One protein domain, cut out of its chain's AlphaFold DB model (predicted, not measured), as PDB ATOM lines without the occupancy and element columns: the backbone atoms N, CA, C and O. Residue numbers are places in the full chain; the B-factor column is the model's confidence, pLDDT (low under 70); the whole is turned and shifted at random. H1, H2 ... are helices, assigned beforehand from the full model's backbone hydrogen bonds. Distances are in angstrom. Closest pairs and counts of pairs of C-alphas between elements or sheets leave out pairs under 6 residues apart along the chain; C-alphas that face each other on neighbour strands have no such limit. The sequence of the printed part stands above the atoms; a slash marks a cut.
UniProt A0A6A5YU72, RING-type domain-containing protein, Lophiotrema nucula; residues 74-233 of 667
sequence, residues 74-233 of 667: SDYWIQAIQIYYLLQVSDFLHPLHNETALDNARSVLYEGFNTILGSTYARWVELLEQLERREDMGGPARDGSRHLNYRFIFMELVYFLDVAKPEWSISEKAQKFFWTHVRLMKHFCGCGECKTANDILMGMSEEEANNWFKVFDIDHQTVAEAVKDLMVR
ATOM      1  N   SER A  74     -23.355  -7.326  -5.023       70.38
ATOM      2  CA  SER A  74     -23.822  -8.377  -4.123       70.38
ATOM      3  C   SER A  74     -24.634  -7.798  -2.948       70.38
ATOM      4  O   SER A  74     -25.636  -8.381  -2.530       70.38
ATOM      5  N   ASP A  75     -24.311  -6.576  -2.509       82.25
ATOM      6  CA  ASP A  75     -25.037  -5.846  -1.469       82.25
ATOM      7  C   ASP A  75     -26.451  -5.397  -1.893       82.25
ATOM      8  O   ASP A  75     -27.314  -5.201  -1.031       82.25
ATOM      9  N   TYR A  76     -26.729  -5.275  -3.199       89.94
ATOM     10  CA  TYR A  76     -28.047  -4.871  -3.706       89.94
ATOM     11  C   TYR A  76     -29.110  -5.889  -3.352       89.94
ATOM     12  O   TYR A  76     -30.232  -5.504  -3.030       89.94
ATOM     13  N   TRP A  77     -28.760  -7.172  -3.379       88.69
ATOM     14  CA  TRP A  77     -29.699  -8.221  -3.022       88.69
ATOM     15  C   TRP A  77     -30.099  -8.116  -1.544       88.69
ATOM     16  O   TRP A  77     -31.290  -8.130  -1.238       88.69
ATOM     17  N   ILE A  78     -29.146  -7.887  -0.632       89.31
ATOM     18  CA  ILE A  78     -29.467  -7.701   0.793       89.31
ATOM     19  C   ILE A  78     -30.339  -6.463   0.979       89.31
ATOM     20  O   ILE A  78     -31.372  -6.538   1.636       89.31
ATOM     21  N   GLN A  79     -29.977  -5.331   0.372       92.19
ATOM     22  CA  GLN A  79     -30.769  -4.103   0.478       92.19
ATOM     23  C   GLN A  79     -32.186  -4.280  -0.085       92.19
ATOM     24  O   GLN A  79     -33.152  -3.807   0.514       92.19
ATOM     25  N   ALA A  80     -32.328  -4.990  -1.204       92.25
ATOM     26  CA  ALA A  80     -33.614  -5.340  -1.792       92.25
ATOM     27  C   ALA A  80     -34.459  -6.192  -0.840       92.25
ATOM     28  O   ALA A  80     -35.633  -5.892  -0.617       92.25
ATOM     29  N   ILE A  81     -33.852  -7.210  -0.232       90.06
ATOM     30  CA  ILE A  81     -34.496  -8.056   0.770       90.06
ATOM     31  C   ILE A  81     -34.901  -7.220   1.991       90.06
ATOM     32  O   ILE A  81     -36.041  -7.311   2.433       90.06
ATOM     33  N   GLN A  82     -34.043  -6.334   2.499       92.19
ATOM     34  CA  GLN A  82     -34.374  -5.441   3.616       92.19
ATOM     35  C   GLN A  82     -35.578  -4.536   3.297       92.19
ATOM     36  O   GLN A  82     -36.475  -4.397   4.129       92.19
ATOM     37  N   ILE A  83     -35.642  -3.962   2.086       93.06
ATOM     38  CA  ILE A  83     -36.803  -3.186   1.617       93.06
ATOM     39  C   ILE A  83     -38.052  -4.075   1.551       93.06
ATOM     40  O   ILE A  83     -39.125  -3.661   1.984       93.06
ATOM     41  N   TYR A  84     -37.930  -5.299   1.039       92.00
ATOM     42  CA  TYR A  84     -39.033  -6.256   0.984       92.00
ATOM     43  C   TYR A  84     -39.585  -6.600   2.373       92.00
ATOM     44  O   TYR A  84     -40.796  -6.510   2.584       92.00
ATOM     45  N   TYR A  85     -38.722  -6.916   3.341       90.00
ATOM     46  CA  TYR A  85     -39.148  -7.188   4.716       90.00
ATOM     47  C   TYR A  85     -39.787  -5.973   5.370       90.00
ATOM     48  O   TYR A  85     -40.787  -6.111   6.072       90.00
ATOM     49  N   LEU A  86     -39.246  -4.782   5.117       91.50
ATOM     50  CA  LEU A  86     -39.850  -3.545   5.582       91.50
ATOM     51  C   LEU A  86     -41.283  -3.405   5.055       91.50
ATOM     52  O   LEU A  86     -42.200  -3.201   5.844       91.50
ATOM     53  N   LEU A  87     -41.496  -3.600   3.750       90.38
ATOM     54  CA  LEU A  87     -42.829  -3.566   3.140       90.38
ATOM     55  C   LEU A  87     -43.770  -4.616   3.739       90.38
ATOM     56  O   LEU A  87     -44.922  -4.306   4.026       90.38
ATOM     57  N   GLN A  88     -43.278  -5.828   3.985       88.62
ATOM     58  CA  GLN A  88     -44.064  -6.901   4.589       88.62
ATOM     59  C   GLN A  88     -44.476  -6.585   6.035       88.62
ATOM     60  O   GLN A  88     -45.618  -6.829   6.430       88.62
ATOM     61  N   VAL A  89     -43.561  -6.034   6.840       88.75
ATOM     62  CA  VAL A  89     -43.848  -5.595   8.214       88.75
ATOM     63  C   VAL A  89     -44.833  -4.427   8.205       88.75
ATOM     64  O   VAL A  89     -45.789  -4.435   8.983       88.75
ATOM     65  N   SER A  90     -44.650  -3.465   7.299       88.06
ATOM     66  CA  SER A  90     -45.578  -2.354   7.087       88.06
ATOM     67  C   SER A  90     -46.977  -2.840   6.699       88.06
ATOM     68  O   SER A  90     -47.953  -2.356   7.264       88.06
ATOM     69  N   ASP A  91     -47.099  -3.822   5.800       85.75
ATOM     70  CA  ASP A  91     -48.390  -4.413   5.422       85.75
ATOM     71  C   ASP A  91     -49.047  -5.171   6.581       85.75
ATOM     72  O   ASP A  91     -50.263  -5.096   6.760       85.75
ATOM     73  N   PHE A  92     -48.258  -5.846   7.423       86.62
ATOM     74  CA  PHE A  92     -48.781  -6.507   8.619       86.62
ATOM     75  C   PHE A  92     -49.304  -5.508   9.661       86.62
ATOM     76  O   PHE A  92     -50.369  -5.723  10.246       86.62
ATOM     77  N   LEU A  93     -48.540  -4.448   9.940       83.38
ATOM     78  CA  LEU A  93     -48.849  -3.457  10.978       83.38
ATOM     79  C   LEU A  93     -49.917  -2.457  10.541       83.38
ATOM     80  O   LEU A  93     -50.743  -2.035  11.350       83.38
ATOM     81  N   HIS A  94     -49.928  -2.120   9.255       79.12
ATOM     82  CA  HIS A  94     -50.848  -1.169   8.648       79.12
ATOM     83  C   HIS A  94     -51.612  -1.820   7.488       79.12
ATOM     84  O   HIS A  94     -51.449  -1.401   6.336       79.12
ATOM     85  N   PRO A  95     -52.458  -2.832   7.768       65.00
ATOM     86  CA  PRO A  95     -53.284  -3.497   6.768       65.00
ATOM     87  C   PRO A  95     -54.383  -2.540   6.289       65.00
ATOM     88  O   PRO A  95     -55.517  -2.580   6.775       65.00
ATOM     89  N   LEU A  96     -54.012  -1.658   5.360       57.41
ATOM     90  CA  LEU A  96     -54.846  -0.649   4.700       57.41
ATOM     91  C   LEU A  96     -55.269  -1.119   3.302       57.41
ATOM     92  O   LEU A  96     -55.428  -0.311   2.390       57.41
ATOM     93  N   HIS A  97     -55.412  -2.433   3.097       58.31
ATOM     94  CA  HIS A  97     -55.829  -2.961   1.801       58.31
ATOM     95  C   HIS A  97     -57.131  -2.279   1.369       58.31
ATOM     96  O   HIS A  97     -58.098  -2.221   2.125       58.31
ATOM     97  N   ASN A  98     -57.139  -1.749   0.145       57.47
ATOM     98  CA  ASN A  98     -58.301  -1.145  -0.497       57.47
ATOM     99  C   ASN A  98     -58.837   0.174   0.091       57.47
ATOM    100  O   ASN A  98     -59.869   0.639  -0.399       57.47
ATOM    101  N   GLU A  99     -58.167   0.823   1.054       74.06
ATOM    102  CA  GLU A  99     -58.618   2.141   1.544       74.06
ATOM    103  C   GLU A  99     -58.326   3.256   0.532       74.06
ATOM    104  O   GLU A  99     -59.197   4.078   0.231       74.06
ATOM    105  N   THR A 100     -57.128   3.251  -0.059       81.69
ATOM    106  CA  THR A 100     -56.735   4.205  -1.102       81.69
ATOM    107  C   THR A 100     -56.043   3.521  -2.282       81.69
ATOM    108  O   THR A 100     -55.602   2.372  -2.216       81.69
ATOM    109  N   ALA A 101     -55.910   4.235  -3.405       84.25
ATOM    110  CA  ALA A 101     -55.120   3.741  -4.535       84.25
ATOM    111  C   ALA A 101     -53.621   3.598  -4.193       84.25
ATOM    112  O   ALA A 101     -52.938   2.794  -4.824       84.25
ATOM    113  N   LEU A 102     -53.118   4.335  -3.192       86.19
ATOM    114  CA  LEU A 102     -51.734   4.219  -2.724       86.19
ATOM    115  C   LEU A 102     -51.494   2.928  -1.946       86.19
ATOM    116  O   LEU A 102     -50.478   2.275  -2.167       86.19
ATOM    117  N   ASP A 103     -52.440   2.523  -1.103       84.69
ATOM    118  CA  ASP A 103     -52.316   1.272  -0.351       84.69
ATOM    119  C   ASP A 103     -52.317   0.065  -1.295       84.69
ATOM    120  O   ASP A 103     -51.518  -0.857  -1.144       84.69
ATOM    121  N   ASN A 104     -53.134   0.120  -2.349       82.50
ATOM    122  CA  ASN A 104     -53.124  -0.904  -3.392       82.50
ATOM    123  C   ASN A 104     -51.796  -0.919  -4.156       82.50
ATOM    124  O   ASN A 104     -51.259  -1.992  -4.415       82.50
ATOM    125  N   ALA A 105     -51.233   0.250  -4.481       86.25
ATOM    126  CA  ALA A 105     -49.913   0.321  -5.104       86.25
ATOM    127  C   ALA A 105     -48.822  -0.293  -4.206       86.25
ATOM    128  O   ALA A 105     -47.945  -0.989  -4.711       86.25
ATOM    129  N   ARG A 106     -48.900  -0.092  -2.884       88.69
ATOM    130  CA  ARG A 106     -47.973  -0.697  -1.912       88.69
ATOM    131  C   ARG A 106     -48.111  -2.215  -1.871       88.69
ATOM    132  O   ARG A 106     -47.101  -2.899  -1.990       88.69
ATOM    133  N   SER A 107     -49.341  -2.721  -1.806       83.50
ATOM    134  CA  SER A 107     -49.631  -4.161  -1.840       83.50
ATOM    135  C   SER A 107     -49.121  -4.813  -3.131       83.50
ATOM    136  O   SER A 107     -48.474  -5.853  -3.085       83.50
ATOM    137  N   VAL A 108     -49.337  -4.179  -4.293       84.25
ATOM    138  CA  VAL A 108     -48.824  -4.677  -5.583       84.25
ATOM    139  C   VAL A 108     -47.296  -4.680  -5.613       84.25
ATOM    140  O   VAL A 108     -46.693  -5.611  -6.150       84.25
ATOM    141  N   LEU A 109     -46.658  -3.661  -5.034       87.94
ATOM    142  CA  LEU A 109     -45.203  -3.598  -4.944       87.94
ATOM    143  C   LEU A 109     -44.648  -4.714  -4.051       87.94
ATOM    144  O   LEU A 109     -43.699  -5.391  -4.443       87.94
ATOM    145  N   TYR A 110     -45.276  -4.943  -2.895       88.00
ATOM    146  CA  TYR A 110     -44.960  -6.056  -2.002       88.00
ATOM    147  C   TYR A 110     -45.109  -7.410  -2.711       88.00
ATOM    148  O   TYR A 110     -44.169  -8.202  -2.701       88.00
ATOM    149  N   GLU A 111     -46.228  -7.666  -3.397       83.81
ATOM    150  CA  GLU A 111     -46.426  -8.891  -4.187       83.81
ATOM    151  C   GLU A 111     -45.368  -9.054  -5.287       83.81
ATOM    152  O   GLU A 111     -44.895 -10.164  -5.563       83.81
ATOM    153  N   GLY A 112     -44.988  -7.941  -5.919       85.94
ATOM    154  CA  GLY A 112     -43.927  -7.908  -6.912       85.94
ATOM    155  C   GLY A 112     -42.594  -8.334  -6.331       85.94
ATOM    156  O   GLY A 112     -41.950  -9.230  -6.874       85.94
ATOM    157  N   PHE A 113     -42.220  -7.775  -5.188       88.50
ATOM    158  CA  PHE A 113     -41.022  -8.197  -4.481       88.50
ATOM    159  C   PHE A 113     -41.097  -9.616  -3.955       88.50
ATOM    160  O   PHE A 113     -40.130 -10.339  -4.131       88.50
ATOM    161  N   ASN A 114     -42.225 -10.081  -3.426       85.00
ATOM    162  CA  ASN A 114     -42.362 -11.488  -3.060       85.00
ATOM    163  C   ASN A 114     -42.123 -12.406  -4.274       85.00
ATOM    164  O   ASN A 114     -41.519 -13.465  -4.156       85.00
ATOM    165  N   THR A 115     -42.529 -11.984  -5.473       82.88
ATOM    166  CA  THR A 115     -42.292 -12.760  -6.701       82.88
ATOM    167  C   THR A 115     -40.832 -12.720  -7.167       82.88
ATOM    168  O   THR A 115     -40.336 -13.712  -7.692       82.88
ATOM    169  N   ILE A 116     -40.150 -11.581  -7.009       83.56
ATOM    170  CA  ILE A 116     -38.770 -11.355  -7.481       83.56
ATOM    171  C   ILE A 116     -37.725 -11.855  -6.470       83.56
ATOM    172  O   ILE A 116     -36.679 -12.368  -6.856       83.56
ATOM    173  N   LEU A 117     -38.003 -11.666  -5.181       83.00
ATOM    174  CA  LEU A 117     -37.098 -11.863  -4.046       83.00
ATOM    175  C   LEU A 117     -37.499 -13.042  -3.159       83.00
ATOM    176  O   LEU A 117     -36.675 -13.548  -2.407       83.00
ATOM    177  N   GLY A 118     -38.754 -13.495  -3.233       66.19
ATOM    178  CA  GLY A 118     -39.169 -14.753  -2.603       66.19
ATOM    179  C   GLY A 118     -38.591 -15.987  -3.307       66.19
ATOM    180  O   GLY A 118     -38.676 -17.089  -2.772       66.19
ATOM    181  N   SER A 119     -37.988 -15.812  -4.489       62.56
ATOM    182  CA  SER A 119     -37.116 -16.793  -5.145       62.56
ATOM    183  C   SER A 119     -35.668 -16.710  -4.639       62.56
ATOM    184  O   SER A 119     -35.257 -15.698  -4.082       62.56
ATOM    185  N   THR A 120     -34.885 -17.772  -4.843       70.50
ATOM    186  CA  THR A 120     -33.465 -17.842  -4.450       70.50
ATOM    187  C   THR A 120     -32.618 -16.748  -5.114       70.50
ATOM    188  O   THR A 120     -33.010 -16.182  -6.140       70.50
ATOM    189  N   TYR A 121     -31.436 -16.462  -4.559       76.88
ATOM    190  CA  TYR A 121     -30.482 -15.518  -5.148       76.88
ATOM    191  C   TYR A 121     -30.123 -15.870  -6.596       76.88
ATOM    192  O   TYR A 121     -30.037 -14.976  -7.436       76.88
ATOM    193  N   ALA A 122     -30.041 -17.159  -6.933       73.38
ATOM    194  CA  ALA A 122     -29.879 -17.612  -8.314       73.38
ATOM    195  C   ALA A 122     -30.870 -16.946  -9.294       73.38
ATOM    196  O   ALA A 122     -30.479 -16.518 -10.378       73.38
ATOM    197  N   ARG A 123     -32.141 -16.765  -8.902       76.81
ATOM    198  CA  ARG A 123     -33.131 -16.071  -9.740       76.81
ATOM    199  C   ARG A 123     -32.845 -14.574  -9.865       76.81
ATOM    200  O   ARG A 123     -33.081 -14.004 -10.927       76.81
ATOM    201  N   TRP A 124     -32.356 -13.932  -8.803       80.19
ATOM    202  CA  TRP A 124     -31.905 -12.538  -8.852       80.19
ATOM    203  C   TRP A 124     -30.757 -12.369  -9.852       80.19
ATOM    204  O   TRP A 124     -30.822 -11.481 -10.701       80.19
ATOM    205  N   VAL A 125     -29.753 -13.250  -9.798       78.88
ATOM    206  CA  VAL A 125     -28.616 -13.259 -10.733       78.88
ATOM    207  C   VAL A 125     -29.092 -13.496 -12.164       78.88
ATOM    208  O   VAL A 125     -28.778 -12.700 -13.043       78.88
ATOM    209  N   GLU A 126     -29.934 -14.505 -12.396       81.12
ATOM    210  CA  GLU A 126     -30.502 -14.796 -13.720       81.12
ATOM    211  C   GLU A 126     -31.242 -13.578 -14.302       81.12
ATOM    212  O   GLU A 126     -31.087 -13.237 -15.477       81.12
ATOM    213  N   LEU A 127     -32.046 -12.893 -13.482       78.56
ATOM    214  CA  LEU A 127     -32.751 -11.683 -13.900       78.56
ATOM    215  C   LEU A 127     -31.782 -10.526 -14.180       78.56
ATOM    216  O   LEU A 127     -32.003  -9.782 -15.138       78.56
ATOM    217  N   LEU A 128     -30.723 -10.368 -13.380       80.38
ATOM    218  CA  LEU A 128     -29.699  -9.342 -13.583       80.38
ATOM    219  C   LEU A 128     -28.937  -9.580 -14.892       80.38
ATOM    220  O   LEU A 128     -28.809  -8.666 -15.704       80.38
ATOM    221  N   GLU A 129     -28.535 -10.819 -15.163       80.81
ATOM    222  CA  GLU A 129     -27.902 -11.197 -16.426       80.81
ATOM    223  C   GLU A 129     -28.828 -10.959 -17.624       80.81
ATOM    224  O   GLU A 129     -28.397 -10.429 -18.651       80.81
ATOM    225  N   GLN A 130     -30.117 -11.303 -17.512       79.25
ATOM    226  CA  GLN A 130     -31.109 -10.999 -18.551       79.25
ATOM    227  C   GLN A 130     -31.198  -9.491 -18.821       79.25
ATOM    228  O   GLN A 130     -31.311  -9.079 -19.979       79.25
ATOM    229  N   LEU A 131     -31.121  -8.659 -17.777       75.62
ATOM    230  CA  LEU A 131     -31.113  -7.203 -17.930       75.62
ATOM    231  C   LEU A 131     -29.871  -6.697 -18.650       75.62
ATOM    232  O   LEU A 131     -29.975  -5.841 -19.534       75.62
ATOM    233  N   GLU A 132     -28.706  -7.219 -18.288       78.88
ATOM    234  CA  GLU A 132     -27.430  -6.810 -18.866       78.88
ATOM    235  C   GLU A 132     -27.305  -7.226 -20.339       78.88
ATOM    236  O   GLU A 132     -26.794  -6.454 -21.154       78.88
ATOM    237  N   ARG A 133     -27.870  -8.381 -20.721       78.12
ATOM    238  CA  ARG A 133     -27.869  -8.889 -22.107       78.12
ATOM    239  C   ARG A 133     -28.752  -8.081 -23.076       78.12
ATOM    240  O   ARG A 133     -28.612  -8.249 -24.285       78.12
ATOM    241  N   ARG A 134     -29.612  -7.172 -22.587       63.00
ATOM    242  CA  ARG A 134     -30.446  -6.228 -23.378       63.00
ATOM    243  C   ARG A 134     -31.182  -6.837 -24.588       63.00
ATOM    244  O   ARG A 134     -31.420  -6.152 -25.586       63.00
ATOM    245  N   GLU A 135     -31.628  -8.082 -24.487       55.41
ATOM    246  CA  GLU A 135     -32.699  -8.581 -25.348       55.41
ATOM    247  C   GLU A 135     -34.018  -8.045 -24.792       55.41
ATOM    248  O   GLU A 135     -34.448  -8.509 -23.747       55.41
ATOM    249  N   ASP A 136     -34.609  -7.027 -25.435       62.25
ATOM    250  CA  ASP A 136     -36.039  -6.676 -25.320       62.25
ATOM    251  C   ASP A 136     -36.682  -6.993 -23.947       62.25
ATOM    252  O   ASP A 136     -37.647  -7.750 -23.817       62.25
ATOM    253  N   MET A 137     -36.140  -6.414 -22.874       53.41
ATOM    254  CA  MET A 137     -36.772  -6.455 -21.549       53.41
ATOM    255  C   MET A 137     -37.864  -5.380 -21.512       53.41
ATOM    256  O   MET A 137     -37.826  -4.484 -20.675       53.41
ATOM    257  N   GLY A 138     -38.759  -5.421 -22.512       51.25
ATOM    258  CA  GLY A 138     -39.708  -4.383 -22.886       51.25
ATOM    259  C   GLY A 138     -40.382  -3.679 -21.712       51.25
ATOM    260  O   GLY A 138     -40.637  -4.260 -20.658       51.25
ATOM    261  N   GLY A 139     -40.701  -2.396 -21.922       54.19
ATOM    262  CA  GLY A 139     -41.537  -1.637 -20.996       54.19
ATOM    263  C   GLY A 139     -42.858  -2.369 -20.705       54.19
ATOM    264  O   GLY A 139     -43.240  -3.265 -21.460       54.19
ATOM    265  N   PRO A 140     -43.562  -2.007 -19.623       52.66
ATOM    266  CA  PRO A 140     -44.729  -2.736 -19.140       52.66
ATOM    267  C   PRO A 140     -45.694  -3.070 -20.269       52.66
ATOM    268  O   PRO A 140     -46.017  -2.222 -21.108       52.66
ATOM    269  N   ALA A 141     -46.127  -4.330 -20.289       52.91
ATOM    270  CA  ALA A 141     -47.062  -4.833 -21.280       52.91
ATOM    271  C   ALA A 141     -48.260  -3.893 -21.399       52.91
ATOM    272  O   ALA A 141     -48.956  -3.628 -20.415       52.91
ATOM    273  N   ARG A 142     -48.581  -3.467 -22.623       54.56
ATOM    274  CA  ARG A 142     -49.878  -2.824 -22.896       54.56
ATOM    275  C   ARG A 142     -51.052  -3.787 -22.684       54.56
ATOM    276  O   ARG A 142     -52.195  -3.355 -22.585       54.56
ATOM    277  N   ASP A 143     -50.760  -5.077 -22.628       53.62
ATOM    278  CA  ASP A 143     -51.653  -6.227 -22.627       53.62
ATOM    279  C   ASP A 143     -51.884  -6.841 -21.233       53.62
ATOM    280  O   ASP A 143     -52.526  -7.881 -21.111       53.62
ATOM    281  N   GLY A 144     -51.453  -6.168 -20.157       53.50
ATOM    282  CA  GLY A 144     -51.878  -6.493 -18.789       53.50
ATOM    283  C   GLY A 144     -51.327  -7.808 -18.226       53.50
ATOM    284  O   GLY A 144     -51.874  -8.335 -17.255       53.50
ATOM    285  N   SER A 145     -50.256  -8.359 -18.803       56.50
ATOM    286  CA  SER A 145     -49.631  -9.562 -18.256       56.50
ATOM    287  C   SER A 145     -48.850  -9.223 -16.975       56.50
ATOM    288  O   SER A 145     -47.917  -8.420 -16.971       56.50
ATOM    289  N   ARG A 146     -49.234  -9.852 -15.856       55.72
ATOM    290  CA  ARG A 146     -48.605  -9.650 -14.533       55.72
ATOM    291  C   ARG A 146     -47.085  -9.875 -14.553       55.72
ATOM    292  O   ARG A 146     -46.357  -9.198 -13.839       55.72
ATOM    293  N   HIS A 147     -46.592 -10.767 -15.414       49.38
ATOM    294  CA  HIS A 147     -45.166 -11.090 -15.533       49.38
ATOM    295  C   HIS A 147     -44.296  -9.926 -16.030       49.38
ATOM    296  O   HIS A 147     -43.149  -9.800 -15.600       49.38
ATOM    297  N   LEU A 148     -44.828  -9.052 -16.890       55.53
ATOM    298  CA  LEU A 148     -44.088  -7.878 -17.363       55.53
ATOM    299  C   LEU A 148     -44.016  -6.773 -16.297       55.53
ATOM    300  O   LEU A 148     -43.066  -5.994 -16.302       55.53
ATOM    301  N   ASN A 149     -44.929  -6.766 -15.317       68.00
ATOM    302  CA  ASN A 149     -44.837  -5.861 -14.168       68.00
ATOM    303  C   ASN A 149     -43.697  -6.249 -13.215       68.00
ATOM    304  O   ASN A 149     -43.010  -5.367 -12.714       68.00
ATOM    305  N   TYR A 150     -43.437  -7.541 -12.993       79.50
ATOM    306  CA  TYR A 150     -42.357  -7.963 -12.088       79.50
ATOM    307  C   TYR A 150     -40.967  -7.679 -12.661       79.50
ATOM    308  O   TYR A 150     -40.093  -7.200 -11.945       79.50
ATOM    309  N   ARG A 151     -40.772  -7.885 -13.968       76.62
ATOM    310  CA  ARG A 151     -39.528  -7.476 -14.644       76.62
ATOM    311  C   ARG A 151     -39.294  -5.972 -14.525       76.62
ATOM    312  O   ARG A 151     -38.186  -5.554 -14.208       76.62
ATOM    313  N   PHE A 152     -40.345  -5.179 -14.721       82.69
ATOM    314  CA  PHE A 152     -40.281  -3.731 -14.555       82.69
ATOM    315  C   PHE A 152     -39.910  -3.324 -13.118       82.69
ATOM    316  O   PHE A 152     -39.002  -2.518 -12.943       82.69
ATOM    317  N   ILE A 153     -40.542  -3.918 -12.099       86.62
ATOM    318  CA  ILE A 153     -40.219  -3.655 -10.684       86.62
ATOM    319  C   ILE A 153     -38.763  -4.026 -10.372       86.62
ATOM    320  O   ILE A 153     -38.075  -3.273  -9.692       86.62
ATOM    321  N   PHE A 154     -38.274  -5.157 -10.890       87.88
ATOM    322  CA  PHE A 154     -36.883  -5.576 -10.704       87.88
ATOM    323  C   PHE A 154     -35.898  -4.579 -11.330       87.88
ATOM    324  O   PHE A 154     -34.962  -4.145 -10.664       87.88
ATOM    325  N   MET A 155     -36.142  -4.154 -12.575       87.12
ATOM    326  CA  MET A 155     -35.352  -3.105 -13.232       87.12
ATOM    327  C   MET A 155     -35.323  -1.830 -12.411       87.12
ATOM    328  O   MET A 155     -34.263  -1.256 -12.180       87.12
ATOM    329  N   GLU A 156     -36.503  -1.383 -11.997       90.81
ATOM    330  CA  GLU A 156     -36.652  -0.172 -11.218       90.81
ATOM    331  C   GLU A 156     -35.857  -0.248  -9.918       90.81
ATOM    332  O   GLU A 156     -35.156   0.700  -9.584       90.81
ATOM    333  N   LEU A 157     -35.929  -1.380  -9.217       92.69
ATOM    334  CA  LEU A 157     -35.193  -1.605  -7.984       92.69
ATOM    335  C   LEU A 157     -33.679  -1.552  -8.215       92.69
ATOM    336  O   LEU A 157     -32.994  -0.840  -7.489       92.69
ATOM    337  N   VAL A 158     -33.155  -2.233  -9.237       90.44
ATOM    338  CA  VAL A 158     -31.716  -2.202  -9.556       90.44
ATOM    339  C   VAL A 158     -31.263  -0.779  -9.898       90.44
ATOM    340  O   VAL A 158     -30.292  -0.290  -9.323       90.44
ATOM    341  N   TYR A 159     -31.997  -0.071 -10.762       91.12
ATOM    342  CA  TYR A 159     -31.684   1.322 -11.101       91.12
ATOM    343  C   TYR A 159     -31.802   2.264  -9.906       91.12
ATOM    344  O   TYR A 159     -31.039   3.223  -9.794       91.12
ATOM    345  N   PHE A 160     -32.767   2.021  -9.023       94.56
ATOM    346  CA  PHE A 160     -32.917   2.781  -7.796       94.56
ATOM    347  C   PHE A 160     -31.716   2.567  -6.876       94.56
ATOM    348  O   PHE A 160     -31.184   3.547  -6.362       94.56
ATOM    349  N   LEU A 161     -31.263   1.324  -6.698       93.38
ATOM    350  CA  LEU A 161     -30.103   1.000  -5.868       93.38
ATOM    351  C   LEU A 161     -28.796   1.572  -6.445       93.38
ATOM    352  O   LEU A 161     -27.970   2.043  -5.669       93.38
ATOM    353  N   ASP A 162     -28.663   1.668  -7.775       91.62
ATOM    354  CA  ASP A 162     -27.540   2.358  -8.441       91.62
ATOM    355  C   ASP A 162     -27.427   3.845  -8.055       91.62
ATOM    356  O   ASP A 162     -26.328   4.400  -7.997       91.62
ATOM    357  N   VAL A 163     -28.556   4.515  -7.803       93.25
ATOM    358  CA  VAL A 163     -28.593   5.949  -7.453       93.25
ATOM    359  C   VAL A 163     -28.879   6.203  -5.974       93.25
ATOM    360  O   VAL A 163     -28.862   7.358  -5.529       93.25
ATOM    361  N   ALA A 164     -29.170   5.149  -5.210       93.38
ATOM    362  CA  ALA A 164     -29.456   5.238  -3.793       93.38
ATOM    363  C   ALA A 164     -28.193   5.646  -3.046       93.38
ATOM    364  O   ALA A 164     -27.102   5.118  -3.264       93.38
ATOM    365  N   LYS A 165     -28.335   6.606  -2.133       93.00
ATOM    366  CA  LYS A 165     -27.184   7.049  -1.358       93.00
ATOM    367  C   LYS A 165     -26.858   6.032  -0.259       93.00
ATOM    368  O   LYS A 165     -27.786   5.595   0.429       93.00
ATOM    369  N   PRO A 166     -25.577   5.681  -0.044       88.38
ATOM    370  CA  PRO A 166     -25.189   4.731   0.998       88.38
ATOM    371  C   PRO A 166     -25.632   5.147   2.404       88.38
ATOM    372  O   PRO A 166     -25.941   4.285   3.220       88.38
ATOM    373  N   GLU A 167     -25.694   6.453   2.688       91.50
ATOM    374  CA  GLU A 167     -26.106   6.981   3.991       91.50
ATOM    375  C   GLU A 167     -27.614   6.913   4.263       91.50
ATOM    376  O   GLU A 167     -28.024   7.145   5.399       91.50
ATOM    377  N   TRP A 168     -28.442   6.628   3.250       93.88
ATOM    378  CA  TRP A 168     -29.878   6.468   3.463       93.88
ATOM    379  C   TRP A 168     -30.155   5.204   4.272       93.88
ATOM    380  O   TRP A 168     -29.688   4.112   3.934       93.88
ATOM    381  N   SER A 169     -30.976   5.353   5.306       92.38
ATOM    382  CA  SER A 169     -31.558   4.224   6.027       92.38
ATOM    383  C   SER A 169     -32.431   3.366   5.103       92.38
ATOM    384  O   SER A 169     -32.893   3.818   4.051       92.38
ATOM    385  N   ILE A 170     -32.696   2.119   5.498       93.06
ATOM    386  CA  ILE A 170     -33.593   1.235   4.737       93.06
ATOM    387  C   ILE A 170     -35.007   1.828   4.642       93.06
ATOM    388  O   ILE A 170     -35.607   1.777   3.569       93.06
ATOM    389  N   SER A 171     -35.503   2.468   5.705       92.38
ATOM    390  CA  SER A 171     -36.781   3.192   5.682       92.38
ATOM    391  C   SER A 171     -36.796   4.309   4.641       92.38
ATOM    392  O   SER A 171     -37.695   4.351   3.801       92.38
ATOM    393  N   GLU A 172     -35.766   5.159   4.603       93.81
ATOM    394  CA  GLU A 172     -35.659   6.208   3.580       93.81
ATOM    395  C   GLU A 172     -35.547   5.629   2.165       93.81
ATOM    396  O   GLU A 172     -36.130   6.180   1.227       93.81
ATOM    397  N   LYS A 173     -34.822   4.516   1.992       94.81
ATOM    398  CA  LYS A 173     -34.726   3.820   0.702       94.81
ATOM    399  C   LYS A 173     -36.092   3.308   0.255       94.81
ATOM    400  O   LYS A 173     -36.481   3.591  -0.874       94.81
ATOM    401  N   ALA A 174     -36.850   2.647   1.125       94.19
ATOM    402  CA  ALA A 174     -38.189   2.156   0.802       94.19
ATOM    403  C   ALA A 174     -39.166   3.291   0.460       94.19
ATOM    404  O   ALA A 174     -39.870   3.205  -0.545       94.19
ATOM    405  N   GLN A 175     -39.157   4.390   1.223       94.19
ATOM    406  CA  GLN A 175     -39.977   5.576   0.941       94.19
ATOM    407  C   GLN A 175     -39.664   6.164  -0.442       94.19
ATOM    408  O   GLN A 175     -40.562   6.399  -1.255       94.19
ATOM    409  N   LYS A 176     -38.376   6.381  -0.739       95.19
ATOM    410  CA  LYS A 176     -37.931   6.961  -2.015       95.19
ATOM    411  C   LYS A 176     -38.154   6.017  -3.189       95.19
ATOM    412  O   LYS A 176     -38.509   6.486  -4.272       95.19
ATOM    413  N   PHE A 177     -37.972   4.718  -2.981       95.25
ATOM    414  CA  PHE A 177     -38.273   3.704  -3.981       95.25
ATOM    415  C   PHE A 177     -39.770   3.691  -4.295       95.25
ATOM    416  O   PHE A 177     -40.143   3.878  -5.446       95.25
ATOM    417  N   PHE A 178     -40.636   3.612  -3.280       94.12
ATOM    418  CA  PHE A 178     -42.087   3.657  -3.468       94.12
ATOM    419  C   PHE A 178     -42.541   4.928  -4.204       94.12
ATOM    420  O   PHE A 178     -43.338   4.867  -5.142       94.12
ATOM    421  N   TRP A 179     -42.001   6.091  -3.825       93.94
ATOM    422  CA  TRP A 179     -42.275   7.354  -4.517       93.94
ATOM    423  C   TRP A 179     -41.869   7.303  -5.994       93.94
ATOM    424  O   TRP A 179     -42.602   7.769  -6.870       93.94
ATOM    425  N   THR A 180     -40.696   6.734  -6.279       93.12
ATOM    426  CA  THR A 180     -40.195   6.545  -7.646       93.12
ATOM    427  C   THR A 180     -41.124   5.622  -8.432       93.12
ATOM    428  O   THR A 180     -41.561   6.004  -9.522       93.12
ATOM    429  N   HIS A 181     -41.562   4.525  -7.817       92.56
ATOM    430  CA  HIS A 181     -42.450   3.532  -8.415       92.56
ATOM    431  C   HIS A 181     -43.775   4.138  -8.843       92.56
ATOM    432  O   HIS A 181     -44.150   4.087 -10.017       92.56
ATOM    433  N   VAL A 182     -44.458   4.829  -7.932       90.88
ATOM    434  CA  VAL A 182     -45.744   5.474  -8.232       90.88
ATOM    435  C   VAL A 182     -45.602   6.548  -9.323       90.88
ATOM    436  O   VAL A 182     -46.526   6.762 -10.118       90.88
ATOM    437  N   ARG A 183     -44.453   7.229  -9.418       89.81
ATOM    438  CA  ARG A 183     -44.194   8.211 -10.488       89.81
ATOM    439  C   ARG A 183     -43.949   7.558 -11.834       89.81
ATOM    440  O   ARG A 183     -44.506   8.021 -12.828       89.81
ATOM    441  N   LEU A 184     -43.148   6.502 -11.875       88.12
ATOM    442  CA  LEU A 184     -42.864   5.793 -13.113       88.12
ATOM    443  C   LEU A 184     -44.116   5.086 -13.635       88.12
ATOM    444  O   LEU A 184     -44.434   5.221 -14.818       88.12
ATOM    445  N   MET A 185     -44.902   4.454 -12.761       84.81
ATOM    446  CA  MET A 185     -46.137   3.764 -13.143       84.81
ATOM    447  C   MET A 185     -47.138   4.664 -13.878       84.81
ATOM    448  O   MET A 185     -47.851   4.176 -14.748       84.81
ATOM    449  N   LYS A 186     -47.139   5.984 -13.647       84.75
ATOM    450  CA  LYS A 186     -47.942   6.952 -14.423       84.75
ATOM    451  C   LYS A 186     -47.619   6.947 -15.925       84.75
ATOM    452  O   LYS A 186     -48.492   7.188 -16.754       84.75
ATOM    453  N   HIS A 187     -46.352   6.750 -16.277       83.69
ATOM    454  CA  HIS A 187     -45.868   6.787 -17.661       83.69
ATOM    455  C   HIS A 187     -45.989   5.438 -18.364       83.69
ATOM    456  O   HIS A 187     -46.004   5.366 -19.593       83.69
ATOM    457  N   PHE A 188     -46.063   4.386 -17.565       80.94
ATOM    458  CA  PHE A 188     -45.809   3.021 -17.971       80.94
ATOM    459  C   PHE A 188     -47.067   2.146 -17.885       80.94
ATOM    460  O   PHE A 188     -47.280   1.288 -18.738       80.94
ATOM    461  N   CYS A 189     -47.965   2.430 -16.941       81.38
ATOM    462  CA  CYS A 189     -49.255   1.774 -16.806       81.38
ATOM    463  C   CYS A 189     -50.395   2.735 -17.167       81.38
ATOM    464  O   CYS A 189     -50.556   3.800 -16.577       81.38
ATOM    465  N   GLY A 190     -51.221   2.337 -18.134       80.31
ATOM    466  CA  GLY A 190     -52.400   3.102 -18.549       80.31
ATOM    467  C   GLY A 190     -53.652   2.859 -17.699       80.31
ATOM    468  O   GLY A 190     -54.714   3.366 -18.059       80.31
ATOM    469  N   CYS A 191     -53.580   2.055 -16.628       84.38
ATOM    470  CA  CYS A 191     -54.762   1.736 -15.830       84.38
ATOM    471  C   CYS A 191     -55.196   2.927 -14.955       84.38
ATOM    472  O   CYS A 191     -54.378   3.739 -14.512       84.38
ATOM    473  N   GLY A 192     -56.504   3.023 -14.694       85.56
ATOM    474  CA  GLY A 192     -57.070   4.091 -13.867       85.56
ATOM    475  C   GLY A 192     -56.487   4.116 -12.452       85.56
ATOM    476  O   GLY A 192     -56.244   5.191 -11.924       85.56
ATOM    477  N   GLU A 193     -56.177   2.953 -11.874       84.69
ATOM    478  CA  GLU A 193     -55.664   2.843 -10.503       84.69
ATOM    479  C   GLU A 193     -54.270   3.451 -10.339       84.69
ATOM    480  O   GLU A 193     -54.062   4.247  -9.428       84.69
ATOM    481  N   CYS A 194     -53.331   3.144 -11.242       84.81
ATOM    482  CA  CYS A 194     -51.988   3.728 -11.213       84.81
ATOM    483  C   CYS A 194     -52.035   5.243 -11.432       84.81
ATOM    484  O   CYS A 194     -51.293   5.985 -10.787       84.81
ATOM    485  N   LYS A 195     -52.936   5.714 -12.304       88.56
ATOM    486  CA  LYS A 195     -53.159   7.149 -12.498       88.56
ATOM    487  C   LYS A 195     -53.712   7.801 -11.229       88.56
ATOM    488  O   LYS A 195     -53.168   8.812 -10.804       88.56
ATOM    489  N   THR A 196     -54.723   7.208 -10.595       90.62
ATOM    490  CA  THR A 196     -55.293   7.707  -9.335       90.62
ATOM    491  C   THR A 196     -54.265   7.705  -8.208       90.62
ATOM    492  O   THR A 196     -54.157   8.702  -7.505       90.62
ATOM    493  N   ALA A 197     -53.473   6.640  -8.053       90.00
ATOM    494  CA  ALA A 197     -52.392   6.586  -7.070       90.00
ATOM    495  C   ALA A 197     -51.385   7.725  -7.293       90.00
ATOM    496  O   ALA A 197     -51.026   8.432  -6.353       90.00
ATOM    497  N   ASN A 198     -50.989   7.962  -8.547       92.12
ATOM    498  CA  ASN A 198     -50.102   9.064  -8.892       92.12
ATOM    499  C   ASN A 198     -50.722  10.440  -8.615       92.12
ATOM    500  O   ASN A 198     -50.056  11.299  -8.049       92.12
ATOM    501  N   ASP A 199     -51.978  10.651  -9.005       92.94
ATOM    502  CA  ASP A 199     -52.668  11.927  -8.816       92.94
ATOM    503  C   ASP A 199     -52.871  12.233  -7.320       92.94
ATOM    504  O   ASP A 199     -52.688  13.378  -6.911       92.94
ATOM    505  N   ILE A 200     -53.156  11.216  -6.492       92.88
ATOM    506  CA  ILE A 200     -53.190  11.346  -5.027       92.88
ATOM    507  C   ILE A 200     -51.807  11.752  -4.510       92.88
ATOM    508  O   ILE A 200     -51.694  12.772  -3.837       92.88
ATOM    509  N   LEU A 201     -50.751  11.005  -4.859       91.88
ATOM    510  CA  LEU A 201     -49.399  11.270  -4.353       91.88
ATOM    511  C   LEU A 201     -48.889  12.663  -4.742       91.88
ATOM    512  O   LEU A 201     -48.293  13.359  -3.931       91.88
ATOM    513  N   MET A 202     -49.131  13.077  -5.988       93.12
ATOM    514  CA  MET A 202     -48.705  14.383  -6.500       93.12
ATOM    515  C   MET A 202     -49.590  15.536  -6.009       93.12
ATOM    516  O   MET A 202     -49.188  16.694  -6.127       93.12
ATOM    517  N   GLY A 203     -50.795  15.236  -5.516       94.00
ATOM    518  CA  GLY A 203     -51.718  16.202  -4.924       94.00
ATOM    519  C   GLY A 203     -51.504  16.427  -3.426       94.00
ATOM    520  O   GLY A 203     -51.964  17.447  -2.914       94.00
ATOM    521  N   MET A 204     -50.809  15.515  -2.739       95.62
ATOM    522  CA  MET A 204     -50.448  15.656  -1.329       95.62
ATOM    523  C   MET A 204     -49.468  16.817  -1.124       95.62
ATOM    524  O   MET A 204     -48.499  16.992  -1.866       95.62
ATOM    525  N   SER A 205     -49.694  17.592  -0.070       94.88
ATOM    526  CA  SER A 205     -48.671  18.460   0.506       94.88
ATOM    527  C   SER A 205     -47.491  17.636   1.036       94.88
ATOM    528  O   SER A 205     -47.609  16.439   1.301       94.88
ATOM    529  N   GLU A 206     -46.340  18.281   1.231       90.06
ATOM    530  CA  GLU A 206     -45.158  17.623   1.803       90.06
ATOM    531  C   GLU A 206     -45.452  17.011   3.184       90.06
ATOM    532  O   GLU A 206     -45.012  15.904   3.477       90.06
ATOM    533  N   GLU A 207     -46.257  17.686   4.010       93.19
ATOM    534  CA  GLU A 207     -46.678  17.182   5.320       93.19
ATOM    535  C   GLU A 207     -47.575  15.940   5.206       93.19
ATOM    536  O   GLU A 207     -47.356  14.966   5.926       93.19
ATOM    537  N   GLU A 208     -48.545  15.935   4.285       92.81
ATOM    538  CA  GLU A 208     -49.423  14.780   4.043       92.81
ATOM    539  C   GLU A 208     -48.643  13.577   3.513       92.81
ATOM    540  O   GLU A 208     -48.832  12.462   4.004       92.81
ATOM    541  N   ALA A 209     -47.738  13.803   2.557       89.56
ATOM    542  CA  ALA A 209     -46.865  12.766   2.030       89.56
ATOM    543  C   ALA A 209     -45.982  12.186   3.143       89.56
ATOM    544  O   ALA A 209     -45.987  10.975   3.355       89.56
ATOM    545  N   ASN A 210     -45.292  13.038   3.908       88.88
ATOM    546  CA  ASN A 210     -44.462  12.606   5.033       88.88
ATOM    547  C   ASN A 210     -45.278  11.830   6.071       88.88
ATOM    548  O   ASN A 210     -44.806  10.831   6.603       88.88
ATOM    549  N   ASN A 211     -46.514  12.251   6.346       89.31
ATOM    550  CA  ASN A 211     -47.379  11.540   7.277       89.31
ATOM    551  C   ASN A 211     -47.821  10.170   6.746       89.31
ATOM    552  O   ASN A 211     -47.897   9.230   7.530       89.31
ATOM    553  N   TRP A 212     -48.081  10.036   5.442       89.94
ATOM    554  CA  TRP A 212     -48.374   8.739   4.825       89.94
ATOM    555  C   TRP A 212     -47.146   7.816   4.855       89.94
ATOM    556  O   TRP A 212     -47.260   6.643   5.206       89.94
ATOM    557  N   PHE A 213     -45.952   8.354   4.584       91.19
ATOM    558  CA  PHE A 213     -44.694   7.599   4.580       91.19
ATOM    559  C   PHE A 213     -44.249   7.065   5.942       91.19
ATOM    560  O   PHE A 213     -43.450   6.126   5.967       91.19
ATOM    561  N   LYS A 214     -44.821   7.557   7.051       89.50
ATOM    562  CA  LYS A 214     -44.603   6.987   8.394       89.50
ATOM    563  C   LYS A 214     -44.920   5.498   8.478       89.50
ATOM    564  O   LYS A 214     -44.417   4.817   9.359       89.50
ATOM    565  N   VAL A 215     -45.709   4.966   7.544       87.50
ATOM    566  CA  VAL A 215     -45.964   3.525   7.437       87.50
ATOM    567  C   VAL A 215     -44.691   2.687   7.241       87.50
ATOM    568  O   VAL A 215     -44.693   1.498   7.551       87.50
ATOM    569  N   PHE A 216     -43.605   3.289   6.746       90.06
ATOM    570  CA  PHE A 216     -42.292   2.653   6.587       90.06
ATOM    571  C   PHE A 216     -41.308   3.001   7.716       90.06
ATOM    572  O   PHE A 216     -40.162   2.543   7.697       90.06
ATOM    573  N   ASP A 217     -41.721   3.805   8.696       89.25
ATOM    574  CA  ASP A 217     -40.905   4.134   9.862       89.25
ATOM    575  C   ASP A 217     -41.114   3.047  10.921       89.25
ATOM    576  O   ASP A 217     -42.051   3.078  11.711       89.25
ATOM    577  N   ILE A 218     -40.250   2.031  10.928       83.62
ATOM    578  CA  ILE A 218     -40.369   0.885  11.842       83.62
ATOM    579  C   ILE A 218     -39.392   1.050  13.011       83.62
ATOM    580  O   ILE A 218     -38.502   0.234  13.250       83.62
ATOM    581  N   ASP A 219     -39.550   2.149  13.748       85.38
ATOM    582  CA  ASP A 219     -38.887   2.346  15.037       85.38
ATOM    583  C   ASP A 219     -39.727   1.772  16.196       85.38
ATOM    584  O   ASP A 219     -40.899   1.425  16.046       85.38
ATOM    585  N   HIS A 220     -39.127   1.663  17.387       81.31
ATOM    586  CA  HIS A 220     -39.794   1.090  18.559       81.31
ATOM    587  C   HIS A 220     -41.120   1.784  18.916       81.31
ATOM    588  O   HIS A 220     -42.078   1.106  19.292       81.31
ATOM    589  N   GLN A 221     -41.182   3.115  18.831       86.81
ATOM    590  CA  GLN A 221     -42.384   3.871  19.161       86.81
ATOM    591  C   GLN A 221     -43.452   3.679  18.084       86.81
ATOM    592  O   GLN A 221     -44.584   3.340  18.427       86.81
ATOM    593  N   THR A 222     -43.089   3.820  16.809       85.75
ATOM    594  CA  THR A 222     -44.038   3.684  15.696       85.75
ATOM    595  C   THR A 222     -44.613   2.268  15.624       85.75
ATOM    596  O   THR A 222     -45.826   2.101  15.509       85.75
ATOM    597  N   VAL A 223     -43.791   1.233  15.834       84.06
ATOM    598  CA  VAL A 223     -44.266  -0.155  15.955       84.06
ATOM    599  C   VAL A 223     -45.213  -0.321  17.138       84.06
ATOM    600  O   VAL A 223     -46.255  -0.957  17.004       84.06
ATOM    601  N   ALA A 224     -44.879   0.225  18.310       84.88
ATOM    602  CA  ALA A 224     -45.736   0.103  19.486       84.88
ATOM    603  C   ALA A 224     -47.099   0.789  19.283       84.88
ATOM    604  O   ALA A 224     -48.124   0.255  19.713       84.88
ATOM    605  N   GLU A 225     -47.117   1.945  18.618       87.19
ATOM    606  CA  GLU A 225     -48.335   2.664  18.238       87.19
ATOM    607  C   GLU A 225     -49.144   1.874  17.203       87.19
ATOM    608  O   GLU A 225     -50.320   1.608  17.438       87.19
ATOM    609  N   ALA A 226     -48.509   1.374  16.141       85.31
ATOM    610  CA  ALA A 226     -49.165   0.565  15.117       85.31
ATOM    611  C   ALA A 226     -49.756  -0.737  15.679       85.31
ATOM    612  O   ALA A 226     -50.900  -1.087  15.397       85.31
ATOM    613  N   VAL A 227     -49.016  -1.438  16.545       84.25
ATOM    614  CA  VAL A 227     -49.515  -2.628  17.250       84.25
ATOM    615  C   VAL A 227     -50.710  -2.259  18.122       84.25
ATOM    616  O   VAL A 227     -51.712  -2.971  18.122       84.25
ATOM    617  N   LYS A 228     -50.646  -1.145  18.859       87.19
ATOM    618  CA  LYS A 228     -51.766  -0.670  19.679       87.19
ATOM    619  C   LYS A 228     -52.997  -0.361  18.822       87.19
ATOM    620  O   LYS A 228     -54.099  -0.744  19.220       87.19
ATOM    621  N   ASP A 229     -52.813   0.264  17.667       85.94
ATOM    622  CA  ASP A 229     -53.879   0.579  16.716       85.94
ATOM    623  C   ASP A 229     -54.496  -0.698  16.126       85.94
ATOM    624  O   ASP A 229     -55.720  -0.871  16.122       85.94
ATOM    625  N   LEU A 230     -53.656  -1.666  15.755       82.19
ATOM    626  CA  LEU A 230     -54.081  -2.995  15.322       82.19
ATOM    627  C   LEU A 230     -54.913  -3.704  16.407       82.19
ATOM    628  O   LEU A 230     -55.938  -4.314  16.097       82.19
ATOM    629  N   MET A 231     -54.532  -3.579  17.686       82.88
ATOM    630  CA  MET A 231     -55.279  -4.168  18.808       82.88
ATOM    631  C   MET A 231     -56.634  -3.500  19.065       82.88
ATOM    632  O   MET A 231     -57.505  -4.120  19.683       82.88
ATOM    633  N   VAL A 232     -56.850  -2.254  18.640       83.81
ATOM    634  CA  VAL A 232     -58.150  -1.583  18.810       83.81
ATOM    635  C   VAL A 232     -59.058  -1.717  17.593       83.81
ATOM    636  O   VAL A 232     -60.256  -1.464  17.745       83.81
ATOM    637  N   ARG A 233     -58.545  -2.188  16.444       79.00
ATOM    638  CA  ARG A 233     -59.329  -2.415  15.221       79.00
ATOM    639  C   ARG A 233     -60.584  -3.237  15.524       79.00
ATOM    640  O   ARG A 233     -60.535  -4.289  16.164       79.00
TER     641      ARG A 233
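This is residues 74 to 233 of the 667 residues of the protein "RING-type domain-containing protein" of Lophiotrema nucula (UniProt A0A6A5YU72). Four helices packed crosswise, H1, H2, H4 and H5, make the core, with H6 and H7 packed on it: H6 on H2 and H5, H7 on H1 and H5. H3 and the loop of residues 133 to 145 lie at one end of the longest axis, and H8, which packs on the last residue of H1, lies at the other. The printed part has 160 residues with eight named helices, H1 to H8 in order along the chain, and no named strand; the class is all helix. It is compact, with a radius of gyration of the C-alphas of 15.9 A, and spans 50 by 35 by 26 A.

Begin at H1, residues 74 to 93, the hub, which touches five other helices. After it comes H2, residues 101 to 117; the two form a helical hairpin, at a steep tilt of 43 degrees, opposite ways, and their closest C-alphas, of Leu 87 and Tyr 110, are 6.1 A apart. H3, residues 121 to 132, and H2 touch only at the corner, and only just, with 3 pairs of C-alphas within 8 A; look at Ile 116 and Trp 124, whose C-alphas are the closest at 7.1 A. Next find H4, residues 146 to 163: it touches H2, about perpendicular at 87 degrees, with the closest C-alphas at Gly 112 and Tyr 150, 5.4 A. H4 and H1 only just touch, with 3 pairs within 8 A, the closest being the C-alphas of Tyr 76 and Leu 161, 6.6 A. H5, residues 170 to 188, touches H1 with residues 170 to 174 alone, about perpendicular at 88 degrees; the closest C-alphas, of Ile 83 and Ala 174, are 5.6 A apart. H5 also touches H4, at a steep tilt of 52 degrees, opposite ways, closest at the C-alphas of Phe 160 and Phe 177, 6.6 A. H6, residues 192 to 203, touches H2, where the C-alphas of Ala 101 and Ala 197 are closest at 4.7 A, and H5, where those of Lys 186 and Lys 195 are closest at 5.6 A. H7, residues 206 to 216, touches H1, closest at the C-alphas of Ser 90 and Val 215, 5.9 A, and H5, closest at those of Ser 171 and Phe 216, 5.6 A. H8, residues 220 to 232, touches H1 at Leu 93 alone, whose C-alpha is 5.8 A from that of Ala 226, the closest pair. Among the pairs that stay apart are H3 and H8. In the backbone, every O i to N i+4 pair is within hydrogen-bond range in H2, H3, H4, H6 and H8, against 15 of 16 in H1, 13 of 15 in H5 and 5 of 7 in H7.

Find C-alpha 74 at (-23.822, -8.377, -4.123); from there H1 runs 29.6 A to C-alpha 93. H2 is 23.8 A long, H3 16.5 A, H4 26.3 A and H5 25.8 A, the last starting at C-alpha 170 at (-33.593, 1.235, 4.737). H6 and H7 are 16.0 A each, and H8 runs 18.6 A to C-alpha 232 at (-58.150, -1.583, 18.810).

The two C-alphas farthest apart are those of Glu 135 and Val 232, 51.4 A. The printed part has no cut. Look for the long link at residues 133 to 145, between H3 and H4. The mean pLDDT of the printed part is 82.9, and you will find values under 70 at residues 95 to 98, 118 to 119 and 134 to 149.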